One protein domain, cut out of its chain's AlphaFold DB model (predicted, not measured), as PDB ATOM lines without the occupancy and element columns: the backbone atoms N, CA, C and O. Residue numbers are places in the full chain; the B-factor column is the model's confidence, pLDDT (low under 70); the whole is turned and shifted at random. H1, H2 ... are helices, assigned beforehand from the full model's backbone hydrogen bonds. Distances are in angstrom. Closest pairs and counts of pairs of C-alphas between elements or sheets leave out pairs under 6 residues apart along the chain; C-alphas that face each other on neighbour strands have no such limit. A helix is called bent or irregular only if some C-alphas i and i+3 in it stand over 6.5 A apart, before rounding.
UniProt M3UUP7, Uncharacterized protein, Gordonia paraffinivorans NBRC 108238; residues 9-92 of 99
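AT A GLANCE: This is residues 9 to 92 of the 99 residues of an uncharacterized protein of Gordonia paraffinivorans NBRC 108238 (UniProt M3UUP7). Three helices, H1, H2 and H3, follow one another in a splayed zigzag: the chain folds back after H1 and again after H2, and H2 is in the middle with H1 packed on one side of it and H3 on another. The helices cross at slants rather than stacking in line, and the two loops that join them reach the opposite ends of the longest axis, with Val 37 in one and Thr 72 in the other. The printed part has 84 residues with three named helices, in the order H1, H2, H3, and no named strand; its class is all helix. The whole is compact, with a radius of gyration of the C-alphas of 13.6 A, and its C-alphas span 40 by 27 by 20 A.

HOW THE PARTS SIT: H1, residues 14 to 31, touches H2, residues 49 to 66. Their closest C-alphas are those of Ala 24 and Ala 58, 5.0 A apart, and their centres are 8.6 A apart. The two form a helical hairpin and run opposite ways at a steep tilt of 40 degrees. H2 also touches H3, residues 77 to 89. Here the closest C-alphas are those of Ser 64 and Pro 77, 5.1 A apart, and the centres are 10.1 A apart. H2 and H3 form a second helical hairpin, opposite ways at a steep tilt of 39 degrees. H1 and H3 are apart. In H1 and H3 every O i to N i+4 pair is within hydrogen-bond range; in H2 12 of 14 are.

IN THESE COORDINATES: H1 begins with the C-alpha of Val 14 at (-28.516, 51.958, 4.607) and is 25.9 A long from first to last C-alpha. H2 begins with the C-alpha of Lys 49 at (-51.284, 50.440, -9.546) and is also 25.9 A long. It has a kink of 25 degrees near residue 60 and is irregular: C-alphas 62 and 65 are 7.4 A apart. H3 is 18.3 A long and ends with the C-alpha of Phe 89 at (-49.778, 54.103, 1.376).

THE WHOLE: The two C-alphas farthest apart are those of Val 37 and Thr 72, at 41.4 A, and the C-alphas of Arg 9 and Arg 92, first and last printed, are 24.3 A apart. The printed part has no cut. The link from H1 to H2, residues 32 to 48, is long, and its C-alphas lie 13 to 19 A from the mean of all C-alphas; the link from H2 to H3 has 10 residues and is short. The mean pLDDT of the printed part is 84.7, and it is under 70 in residues 9 to 12, 38 to 43 and 89 to 92, of which Phe 89 belongs to H3.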
ATOM      1  N   ARG A   9     -36.303  44.165  16.188       56.75
ATOM      2  CA  ARG A   9     -35.015  44.230  16.906       56.75
ATOM      3  C   ARG A   9     -33.881  44.809  16.051       56.75
ATOM      4  O   ARG A   9     -32.942  45.404  16.580       56.75
ATOM      5  N   GLN A  10     -33.959  44.664  14.726       58.47
ATOM      6  CA  GLN A  10     -33.019  45.268  13.780       58.47
ATOM      7  C   GLN A  10     -33.724  45.619  12.464       58.47
ATOM      8  O   GLN A  10     -34.160  44.742  11.721       58.47
ATOM      9  N   GLY A  11     -33.828  46.920  12.179       60.81
ATOM     10  CA  GLY A  11     -34.424  47.435  10.945       60.81
ATOM     11  C   GLY A  11     -33.492  47.373   9.728       60.81
ATOM     12  O   GLY A  11     -32.297  47.085   9.837       60.81
ATOM     13  N   SER A  12     -34.038  47.711   8.557       60.66
ATOM     14  CA  SER A  12     -33.282  47.775   7.300       60.66
ATOM     15  C   SER A  12     -32.164  48.828   7.385       60.66
ATOM     16  O   SER A  12     -32.402  49.996   7.694       60.66
ATOM     17  N   SER A  13     -30.918  48.404   7.160       78.56
ATOM     18  CA  SER A  13     -29.739  49.285   7.143       78.56
ATOM     19  C   SER A  13     -29.716  50.201   5.906       78.56
ATOM     20  O   SER A  13     -30.490  50.007   4.971       78.56
ATOM     21  N   VAL A  14     -28.766  51.150   5.830       82.62
ATOM     22  CA  VAL A  14     -28.516  51.958   4.607       82.62
ATOM     23  C   VAL A  14     -28.368  51.068   3.369       82.62
ATOM     24  O   VAL A  14     -28.864  51.400   2.297       82.62
ATOM     25  N   ARG A  15     -27.742  49.897   3.524       85.19
ATOM     26  CA  ARG A  15     -27.599  48.930   2.436       85.19
ATOM     27  C   ARG A  15     -28.936  48.339   1.997       85.19
ATOM     28  O   ARG A  15     -29.138  48.163   0.808       85.19
ATOM     29  N   GLY A  16     -29.859  48.095   2.925       85.62
ATOM     30  CA  GLY A  16     -31.200  47.629   2.576       85.62
ATOM     31  C   GLY A  16     -32.005  48.678   1.802       85.62
ATOM     32  O   GLY A  16     -32.727  48.318   0.881       85.62
ATOM     33  N   ALA A  17     -31.826  49.969   2.101       86.81
ATOM     34  CA  ALA A  17     -32.433  51.048   1.316       86.81
ATOM     35  C   ALA A  17     -31.851  51.141  -0.108       86.81
ATOM     36  O   ALA A  17     -32.601  51.303  -1.069       86.81
ATOM     37  N   ILE A  18     -30.529  50.995  -0.254       88.88
ATOM     38  CA  ILE A  18     -29.866  50.956  -1.568       88.88
ATOM     39  C   ILE A  18     -30.352  49.749  -2.372       88.88
ATOM     40  O   ILE A  18     -30.745  49.897  -3.526       88.88
ATOM     41  N   ASP A  19     -30.359  48.570  -1.755       91.94
ATOM     42  CA  ASP A  19     -30.769  47.337  -2.420       91.94
ATOM     43  C   ASP A  19     -32.242  47.404  -2.844       91.94
ATOM     44  O   ASP A  19     -32.569  46.994  -3.953       91.94
ATOM     45  N   LEU A  20     -33.119  47.989  -2.018       92.94
ATOM     46  CA  LEU A  20     -34.509  48.253  -2.389       92.94
ATOM     47  C   LEU A  20     -34.607  49.142  -3.635       92.94
ATOM     48  O   LEU A  20     -35.319  48.790  -4.572       92.94
ATOM     49  N   ALA A  21     -33.881  50.262  -3.676       92.94
ATOM     50  CA  ALA A  21     -33.907  51.169  -4.824       92.94
ATOM     51  C   ALA A  21     -33.412  50.490  -6.114       92.94
ATOM     52  O   ALA A  21     -33.997  50.679  -7.181       92.94
ATOM     53  N   VAL A  22     -32.363  49.666  -6.015       96.00
ATOM     54  CA  VAL A  22     -31.828  48.902  -7.153       96.00
ATOM     55  C   VAL A  22     -32.833  47.859  -7.639       96.00
ATOM     56  O   VAL A  22     -33.105  47.800  -8.838       96.00
ATOM     57  N   VAL A  23     -33.410  47.064  -6.733       96.69
ATOM     58  CA  VAL A  23     -34.393  46.026  -7.084       96.69
ATOM     59  C   VAL A  23     -35.645  46.648  -7.700       96.69
ATOM     60  O   VAL A  23     -36.106  46.175  -8.735       96.69
ATOM     61  N   ALA A  24     -36.163  47.733  -7.119       95.81
ATOM     62  CA  ALA A  24     -37.326  48.440  -7.648       95.81
ATOM     63  C   ALA A  24     -37.085  48.947  -9.073       95.81
ATOM     64  O   ALA A  24     -37.899  48.711  -9.962       95.81
ATOM     65  N   HIS A  25     -35.931  49.576  -9.319       95.81
ATOM     66  CA  HIS A  25     -35.576  50.040 -10.658       95.81
ATOM     67  C   HIS A  25     -35.481  48.885 -11.664       95.81
ATOM     68  O   HIS A  25     -35.993  48.991 -12.777       95.81
ATOM     69  N   GLN A  26     -34.859  47.769 -11.278       97.56
ATOM     70  CA  GLN A  26     -34.746  46.596 -12.147       97.56
ATOM     71  C   GLN A  26     -36.111  45.976 -12.462       97.56
ATOM     72  O   GLN A  26     -36.351  45.622 -13.614       97.56
ATOM     73  N   LEU A  27     -37.009  45.883 -11.480       97.44
ATOM     74  CA  LEU A  27     -38.369  45.385 -11.693       97.44
ATOM     75  C   LEU A  27     -39.178  46.313 -12.606       97.44
ATOM     76  O   LEU A  27     -39.779  45.823 -13.556       97.44
ATOM     77  N   CYS A  28     -39.103  47.635 -12.417       97.12
ATOM     78  CA  CYS A  28     -39.707  48.603 -13.340       97.12
ATOM     79  C   CYS A  28     -39.256  48.369 -14.789       97.12
ATOM     80  O   CYS A  28     -40.080  48.319 -15.698       97.12
ATOM     81  N   VAL A  29     -37.950  48.178 -15.009       96.94
ATOM     82  CA  VAL A  29     -37.393  47.925 -16.348       96.94
ATOM     83  C   VAL A  29     -37.877  46.592 -16.924       96.94
ATOM     84  O   VAL A  29     -38.217  46.533 -18.103       96.94
ATOM     85  N   LEU A  30     -37.905  45.527 -16.119       97.56
ATOM     86  CA  LEU A  30     -38.334  44.196 -16.561       97.56
ATOM     87  C   LEU A  30     -39.827  44.143 -16.899       97.56
ATOM     88  O   LEU A  30     -40.213  43.448 -17.837       97.56
ATOM     89  N   GLU A  31     -40.649  44.872 -16.150       96.50
ATOM     90  CA  GLU A  31     -42.107  44.876 -16.293       96.50
ATOM     91  C   GLU A  31     -42.617  45.998 -17.216       96.50
ATOM     92  O   GLU A  31     -43.797  46.030 -17.552       96.50
ATOM     93  N   GLY A  32     -41.734  46.892 -17.679       96.75
ATOM     94  CA  GLY A  32     -42.103  48.021 -18.539       96.75
ATOM     95  C   GLY A  32     -42.916  49.098 -17.817       96.75
ATOM     96  O   GLY A  32     -43.709  49.791 -18.452       96.75
ATOM     97  N   VAL A  33     -42.736  49.227 -16.502       96.44
ATOM     98  CA  VAL A  33     -43.458  50.172 -15.645       96.44
ATOM     99  C   VAL A  33     -42.648  51.456 -15.501       96.44
ATOM    100  O   VAL A  33     -41.501  51.438 -15.045       96.44
ATOM    101  N   GLU A  34     -43.248  52.587 -15.863       93.12
ATOM    102  CA  GLU A  34     -42.626  53.899 -15.691       93.12
ATOM    103  C   GLU A  34     -42.764  54.384 -14.246       93.12
ATOM    104  O   GLU A  34     -43.846  54.377 -13.660       93.12
ATOM    105  N   ALA A  35     -41.648  54.830 -13.666       86.00
ATOM    106  CA  ALA A  35     -41.675  55.468 -12.360       86.00
ATOM    107  C   ALA A  35     -42.300  56.871 -12.488       86.00
ATOM    108  O   ALA A  35     -41.838  57.660 -13.320       86.00
ATOM    109  N   PRO A  36     -43.311  57.210 -11.671       85.12
ATOM    110  CA  PRO A  36     -43.907  58.534 -11.684       85.12
ATOM    111  C   PRO A  36     -42.872  59.591 -11.293       85.12
ATOM    112  O   PRO A  36     -42.026  59.384 -10.417       85.12
ATOM    113  N   VAL A  37     -42.930  60.736 -11.972       78.38
ATOM    114  CA  VAL A  37     -42.040  61.868 -11.711       78.38
ATOM    115  C   VAL A  37     -42.642  62.694 -10.578       78.38
ATOM    116  O   VAL A  37     -43.759  63.172 -10.725       78.38
ATOM    117  N   ASP A  38     -41.893  62.819  -9.479       66.12
ATOM    118  CA  ASP A  38     -42.102  63.709  -8.322       66.12
ATOM    119  C   ASP A  38     -43.548  64.201  -8.089       66.12
ATOM    120  O   ASP A  38     -43.996  65.198  -8.655       66.12
ATOM    121  N   GLU A  39     -44.270  63.521  -7.197       62.47
ATOM    122  CA  GLU A  39     -45.663  63.858  -6.883       62.47
ATOM    123  C   GLU A  39     -45.805  65.016  -5.880       62.47
ATOM    124  O   GLU A  39     -46.926  65.423  -5.580       62.47
ATOM    125  N   GLY A  40     -44.707  65.541  -5.314       63.44
ATOM    126  CA  GLY A  40     -44.715  66.642  -4.337       63.44
ATOM    127  C   GLY A  40     -45.443  66.365  -3.006       63.44
ATOM    128  O   GLY A  40     -45.411  67.200  -2.101       63.44
ATOM    129  N   ILE A  41     -46.090  65.204  -2.855       64.94
ATOM    130  CA  ILE A  41     -46.844  64.781  -1.670       64.94
ATOM    131  C   ILE A  41     -46.068  63.663  -0.964       64.94
ATOM    132  O   ILE A  41     -45.647  62.696  -1.594       64.94
ATOM    133  N   ASN A  42     -45.896  63.777   0.357       67.12
ATOM    134  CA  ASN A  42     -45.247  62.755   1.179       67.12
ATOM    135  C   ASN A  42     -46.178  62.293   2.325       67.12
ATOM    136  O   ASN A  42     -46.448  63.090   3.229       67.12
ATOM    137  N   PRO A  43     -46.667  61.037   2.331       67.00
ATOM    138  CA  PRO A  43     -46.419  59.993   1.333       67.00
ATOM    139  C   PRO A  43     -47.171  60.249   0.010       67.00
ATOM    140  O   PRO A  43     -48.260  60.831   0.047       67.00
ATOM    141  N   PRO A  44     -46.617  59.814  -1.139       72.50
ATOM    142  CA  PRO A  44     -47.261  59.953  -2.448       72.50
ATOM    143  C   PRO A  44     -48.641  59.277  -2.464       72.50
ATOM    144  O   PRO A  44     -48.849  58.253  -1.804       72.50
ATOM    145  N   ARG A  45     -49.607  59.865  -3.183       75.62
ATOM    146  CA  ARG A  45     -51.004  59.394  -3.234       75.62
ATOM    147  C   ARG A  45     -51.477  59.312  -4.675       75.62
ATOM    148  O   ARG A  45     -51.269  60.235  -5.447       75.62
ATOM    149  N   GLY A  46     -52.239  58.264  -4.985       79.00
ATOM    150  CA  GLY A  46     -52.778  58.074  -6.334       79.00
ATOM    151  C   GLY A  46     -51.745  57.561  -7.338       79.00
ATOM    152  O   GLY A  46     -51.971  57.683  -8.538       79.00
ATOM    153  N   LEU A  47     -50.650  56.972  -6.844       85.31
ATOM    154  CA  LEU A  47     -49.646  56.299  -7.658       85.31
ATOM    155  C   LEU A  47     -50.286  55.236  -8.574       85.31
ATOM    156  O   LEU A  47     -51.240  54.565  -8.158       85.31
ATOM    157  N   PRO A  48     -49.744  55.028  -9.788       89.00
ATOM    158  CA  PRO A  48     -50.172  53.952 -10.675       89.00
ATOM    159  C   PRO A  48     -50.114  52.577  -9.992       89.00
ATOM    160  O   PRO A  48     -49.176  52.268  -9.257       89.00
ATOM    161  N   LYS A  49     -51.138  51.743 -10.220       89.25
ATOM    162  CA  LYS A  49     -51.284  50.440  -9.546       89.25
ATOM    163  C   LYS A  49     -50.097  49.515  -9.826       89.25
ATOM    164  O   LYS A  49     -49.555  48.921  -8.902       89.25
ATOM    165  N   ASP A  50     -49.689  49.440 -11.082       92.88
ATOM    166  CA  ASP A  50     -48.515  48.708 -11.556       92.88
ATOM    167  C   ASP A  50     -47.227  49.178 -10.864       92.88
ATOM    168  O   ASP A  50     -46.465  48.363 -10.349       92.88
ATOM    169  N   TYR A  51     -47.031  50.491 -10.729       91.62
ATOM    170  CA  TYR A  51     -45.904  51.038  -9.974       91.62
ATOM    171  C   TYR A  51     -45.949  50.643  -8.490       91.62
ATOM    172  O   TYR A  51     -44.937  50.223  -7.924       91.62
ATOM    173  N   THR A  52     -47.119  50.720  -7.848       90.88
ATOM    174  CA  THR A  52     -47.251  50.305  -6.440       90.88
ATOM    175  C   THR A  52     -47.019  48.806  -6.237       90.88
ATOM    176  O   THR A  52     -46.465  48.413  -5.212       90.88
ATOM    177  N   GLU A  53     -47.383  47.969  -7.213       92.56
ATOM    178  CA  GLU A  53     -47.138  46.524  -7.185       92.56
ATOM    179  C   GLU A  53     -45.642  46.216  -7.324       92.56
ATOM    180  O   GLU A  53     -45.101  45.463  -6.512       92.56
ATOM    181  N   VAL A  54     -44.946  46.869  -8.262       95.50
ATOM    182  CA  VAL A  54     -43.483  46.766  -8.406       95.50
ATOM    183  C   VAL A  54     -42.773  47.145  -7.109       95.50
ATOM    184  O   VAL A  54     -41.879  46.430  -6.648       95.50
ATOM    185  N   MET A  55     -43.178  48.249  -6.485       93.25
ATOM    186  CA  MET A  55     -42.558  48.726  -5.251       93.25
ATOM    187  C   MET A  55     -42.820  47.798  -4.054       93.25
ATOM    188  O   MET A  55     -41.912  47.575  -3.244       93.25
ATOM    189  N   LEU A  56     -44.014  47.205  -3.948       94.31
ATOM    190  CA  LEU A  56     -44.305  46.185  -2.936       94.31
ATOM    191  C   LEU A  56     -43.456  44.926  -3.163       94.31
ATOM    192  O   LEU A  56     -42.818  44.440  -2.228       94.31
ATOM    193  N   ASN A  57     -43.378  44.436  -4.402       95.62
ATOM    194  CA  ASN A  57     -42.558  43.275  -4.755       95.62
ATOM    195  C   ASN A  57     -41.078  43.520  -4.434       95.62
ATOM    196  O   ASN A  57     -40.429  42.683  -3.802       95.62
ATOM    197  N   ALA A  58     -40.559  44.696  -4.789       95.81
ATOM    198  CA  ALA A  58     -39.197  45.097  -4.463       95.81
ATOM    199  C   ALA A  58     -38.954  45.137  -2.949       95.81
ATOM    200  O   ALA A  58     -37.912  44.684  -2.478       95.81
ATOM    201  N   THR A  59     -39.928  45.637  -2.182       93.75
ATOM    202  CA  THR A  59     -39.875  45.698  -0.715       93.75
ATOM    203  C   THR A  59     -39.767  44.305  -0.110       93.75
ATOM    204  O   THR A  59     -38.868  44.059   0.696       93.75
ATOM    205  N   LEU A  60     -40.635  43.381  -0.523       94.81
ATOM    206  CA  LEU A  60     -40.627  42.007  -0.028       94.81
ATOM    207  C   LEU A  60     -39.305  41.307  -0.369       94.81
ATOM    208  O   LEU A  60     -38.648  40.779   0.525       94.81
ATOM    209  N   VAL A  61     -38.856  41.393  -1.625       95.12
ATOM    210  CA  VAL A  61     -37.608  40.765  -2.091       95.12
ATOM    211  C   VAL A  61     -36.376  41.342  -1.393       95.12
ATOM    212  O   VAL A  61     -35.484  40.599  -0.980       95.12
ATOM    213  N   ALA A  62     -36.290  42.666  -1.270       93.94
ATOM    214  CA  ALA A  62     -35.101  43.308  -0.732       93.94
ATOM    215  C   ALA A  62     -35.028  43.227   0.797       93.94
ATOM    216  O   ALA A  62     -33.922  43.246   1.342       93.94
ATOM    217  N   LEU A  63     -36.157  43.196   1.511       92.38
ATOM    218  CA  LEU A  63     -36.159  43.440   2.955       92.38
ATOM    219  C   LEU A  63     -36.560  42.240   3.816       92.38
ATOM    220  O   LEU A  63     -36.130  42.214   4.970       92.38
ATOM    221  N   SER A  64     -37.319  41.255   3.315       91.75
ATOM    222  CA  SER A  64     -37.882  40.216   4.195       91.75
ATOM    223  C   SER A  64     -36.806  39.374   4.888       91.75
ATOM    224  O   SER A  64     -36.839  39.203   6.102       91.75
ATOM    225  N   GLY A  65     -35.752  38.985   4.166       89.00
ATOM    226  CA  GLY A  65     -34.598  38.278   4.738       89.00
ATOM    227  C   GLY A  65     -33.642  39.145   5.571       89.00
ATOM    228  O   GLY A  65     -32.577  38.673   5.966       89.00
ATOM    229  N   ARG A  66     -33.950  40.432   5.780       86.75
ATOM    230  CA  ARG A  66     -33.067  41.401   6.460       86.75
ATOM    231  C   ARG A  66     -33.656  41.984   7.731       86.75
ATOM    232  O   ARG A  66     -32.915  42.600   8.496       86.75
ATOM    233  N   ILE A  67     -34.950  41.802   7.955       84.75
ATOM    234  CA  ILE A  67     -35.596  42.171   9.208       84.75
ATOM    235  C   ILE A  67     -35.619  40.960  10.136       84.75
ATOM    236  O   ILE A  67     -35.861  39.836   9.707       84.75
ATOM    237  N   HIS A  68     -35.326  41.203  11.408       85.25
ATOM    238  CA  HIS A  68     -35.411  40.189  12.454       85.25
ATOM    239  C   HIS A  68     -36.518  40.598  13.415       85.25
ATOM    240  O   HIS A  68     -36.438  41.663  14.037       85.25
ATOM    241  N   LEU A  69     -37.544  39.756  13.486       84.75
ATOM    242  CA  LEU A  69     -38.641  39.908  14.431       84.75
ATOM    243  C   LEU A  69     -38.230  39.378  15.804       84.75
ATOM    244  O   LEU A  69     -37.259  38.627  15.937       84.75
ATOM    245  N   ASP A  70     -38.962  39.795  16.830       84.00
ATOM    246  CA  ASP A  70     -38.871  39.177  18.147       84.00
ATOM    247  C   ASP A  70     -39.205  37.676  18.073       84.00
ATOM    248  O   ASP A  70     -40.114  37.272  17.352       84.00
ATOM    249  N   ASP A  71     -38.501  36.843  18.846       74.44
ATOM    250  CA  ASP A  71     -38.722  35.387  18.872       74.44
ATOM    251  C   ASP A  71     -40.131  35.003  19.369       74.44
ATOM    252  O   ASP A  71     -40.566  33.865  19.203       74.44
ATOM    253  N   THR A  72     -40.838  35.942  20.005       83.31
ATOM    254  CA  THR A  72     -42.226  35.787  20.458       83.31
ATOM    255  C   THR A  72     -43.261  36.313  19.460       83.31
ATOM    256  O   THR A  72     -44.461  36.160  19.700       83.31
ATOM    257  N   ALA A  73     -42.826  36.916  18.348       82.19
ATOM    258  CA  ALA A  73     -43.719  37.405  17.309       82.19
ATOM    259  C   ALA A  73     -44.434  36.241  16.606       82.19
ATOM    260  O   ALA A  73     -43.843  35.200  16.317       82.19
ATOM    261  N   VAL A  74     -45.725  36.431  16.329       82.06
ATOM    262  CA  VAL A  74     -46.561  35.450  15.613       82.06
ATOM    263  C   VAL A  74     -46.530  35.695  14.098       82.06
ATOM    264  O   VAL A  74     -46.821  34.790  13.316       82.06
ATOM    265  N   ASP A  75     -46.146  36.901  13.684       88.38
ATOM    266  CA  ASP A  75     -46.106  37.323  12.288       88.38
ATOM    267  C   ASP A  75     -44.811  36.926  11.574       88.38
ATOM    268  O   ASP A  75     -43.789  36.614  12.187       88.38
ATOM    269  N   THR A  76     -44.851  36.957  10.240       91.25
ATOM    270  CA  THR A  76     -43.662  36.784   9.402       91.25
ATOM    271  C   THR A  76     -43.089  38.138   8.981       91.25
ATOM    272  O   THR A  76     -43.828  39.126   8.910       91.25
ATOM    273  N   PRO A  77     -41.790  38.207   8.637       90.25
ATOM    274  CA  PRO A  77     -41.195  39.378   8.001       90.25
ATOM    275  C   PRO A  77     -42.033  39.953   6.850       90.25
ATOM    276  O   PRO A  77     -42.241  41.162   6.761       90.25
ATOM    277  N   GLU A  78     -42.549  39.093   5.976       93.19
ATOM    278  CA  GLU A  78     -43.381  39.480   4.840       93.19
ATOM    279  C   GLU A  78     -44.702  40.112   5.283       93.19
ATOM    280  O   GLU A  78     -45.076  41.155   4.745       93.19
ATOM    281  N   SER A  79     -45.385  39.523   6.273       92.00
ATOM    282  CA  SER A  79     -46.626  40.078   6.823       92.00
ATOM    283  C   SER A  79     -46.393  41.459   7.430       92.00
ATOM    284  O   SER A  79     -47.116  42.398   7.106       92.00
ATOM    285  N   VAL A  80     -45.326  41.625   8.216       90.81
ATOM    286  CA  VAL A  80     -44.967  42.917   8.823       90.81
ATOM    287  C   VAL A  80     -44.642  43.967   7.755       90.81
ATOM    288  O   VAL A  80     -45.086  45.112   7.844       90.81
ATOM    289  N   LEU A  81     -43.892  43.604   6.711       91.56
ATOM    290  CA  LEU A  81     -43.593  44.521   5.604       91.56
ATOM    291  C   LEU A  81     -44.852  44.916   4.828       91.56
ATOM    292  O   LEU A  81     -44.981  46.079   4.441       91.56
ATOM    293  N   LEU A  82     -45.779  43.979   4.622       91.69
ATOM    294  CA  LEU A  82     -47.058  44.250   3.976       91.69
ATOM    295  C   LEU A  82     -47.916  45.209   4.811       91.69
ATOM    296  O   LEU A  82     -48.509  46.131   4.254       91.69
ATOM    297  N   GLU A  83     -47.955  45.042   6.131       89.69
ATOM    298  CA  GLU A  83     -48.642  45.978   7.025       89.69
ATOM    299  C   GLU A  83     -48.027  47.374   6.969       89.69
ATOM    300  O   GLU A  83     -48.745  48.350   6.766       89.69
ATOM    301  N   ILE A  84     -46.700  47.481   7.084       87.12
ATOM    302  CA  ILE A  84     -45.987  48.764   6.992       87.12
ATOM    303  C   ILE A  84     -46.283  49.441   5.651       87.12
ATOM    304  O   ILE A  84     -46.510  50.653   5.595       87.12
ATOM    305  N   TRP A  85     -46.294  48.664   4.568       86.69
ATOM    306  CA  TRP A  85     -46.654  49.138   3.239       86.69
ATOM    307  C   TRP A  85     -48.086  49.689   3.213       86.69
ATOM    308  O   TRP A  85     -48.310  50.828   2.799       86.69
ATOM    309  N   GLN A  86     -49.062  48.930   3.714       84.69
ATOM    310  CA  GLN A  86     -50.455  49.374   3.781       84.69
ATOM    311  C   GLN A  86     -50.628  50.611   4.671       84.69
ATOM    312  O   GLN A  86     -51.367  51.523   4.311       84.69
ATOM    313  N   GLU A  87     -49.921  50.698   5.793       80.88
ATOM    314  CA  GLU A  87     -49.961  51.867   6.667       80.88
ATOM    315  C   GLU A  87     -49.426  53.122   5.980       80.88
ATOM    316  O   GLU A  87     -50.017  54.198   6.090       80.88
ATOM    317  N   TYR A  88     -48.312  52.988   5.259       74.56
ATOM    318  CA  TYR A  88     -47.658  54.109   4.597       74.56
ATOM    319  C   TYR A  88     -48.463  54.635   3.402       74.56
ATOM    320  O   TYR A  88     -48.557  55.850   3.230       74.56
ATOM    321  N   PHE A  89     -49.079  53.743   2.616       69.25
ATOM    322  CA  PHE A  89     -49.778  54.103   1.376       69.25
ATOM    323  C   PHE A  89     -51.309  54.205   1.501       69.25
ATOM    324  O   PHE A  89     -51.920  54.957   0.743       69.25
ATOM    325  N   HIS A  90     -51.946  53.511   2.452       65.69
ATOM    326  CA  HIS A  90     -53.412  53.481   2.585       65.69
ATOM    327  C   HIS A  90     -53.955  54.133   3.867       65.69
ATOM    328  O   HIS A  90     -55.063  54.668   3.827       65.69
ATOM    329  N   LEU A  91     -53.226  54.118   4.994       54.41
ATOM    330  CA  LEU A  91     -53.818  54.419   6.315       54.41
ATOM    331  C   LEU A  91     -53.329  55.697   7.012       54.41
ATOM    332  O   LEU A  91     -53.673  55.906   8.174       54.41
ATOM    333  N   ARG A  92     -52.610  56.609   6.345       47.66
ATOM    334  CA  ARG A  92     -52.395  57.961   6.899       47.66
ATOM    335  C   ARG A  92     -53.441  58.950   6.367       47.66
ATOM    336  O   ARG A  92     -53.219  59.545   5.298       47.66
TER     337      ARG A  92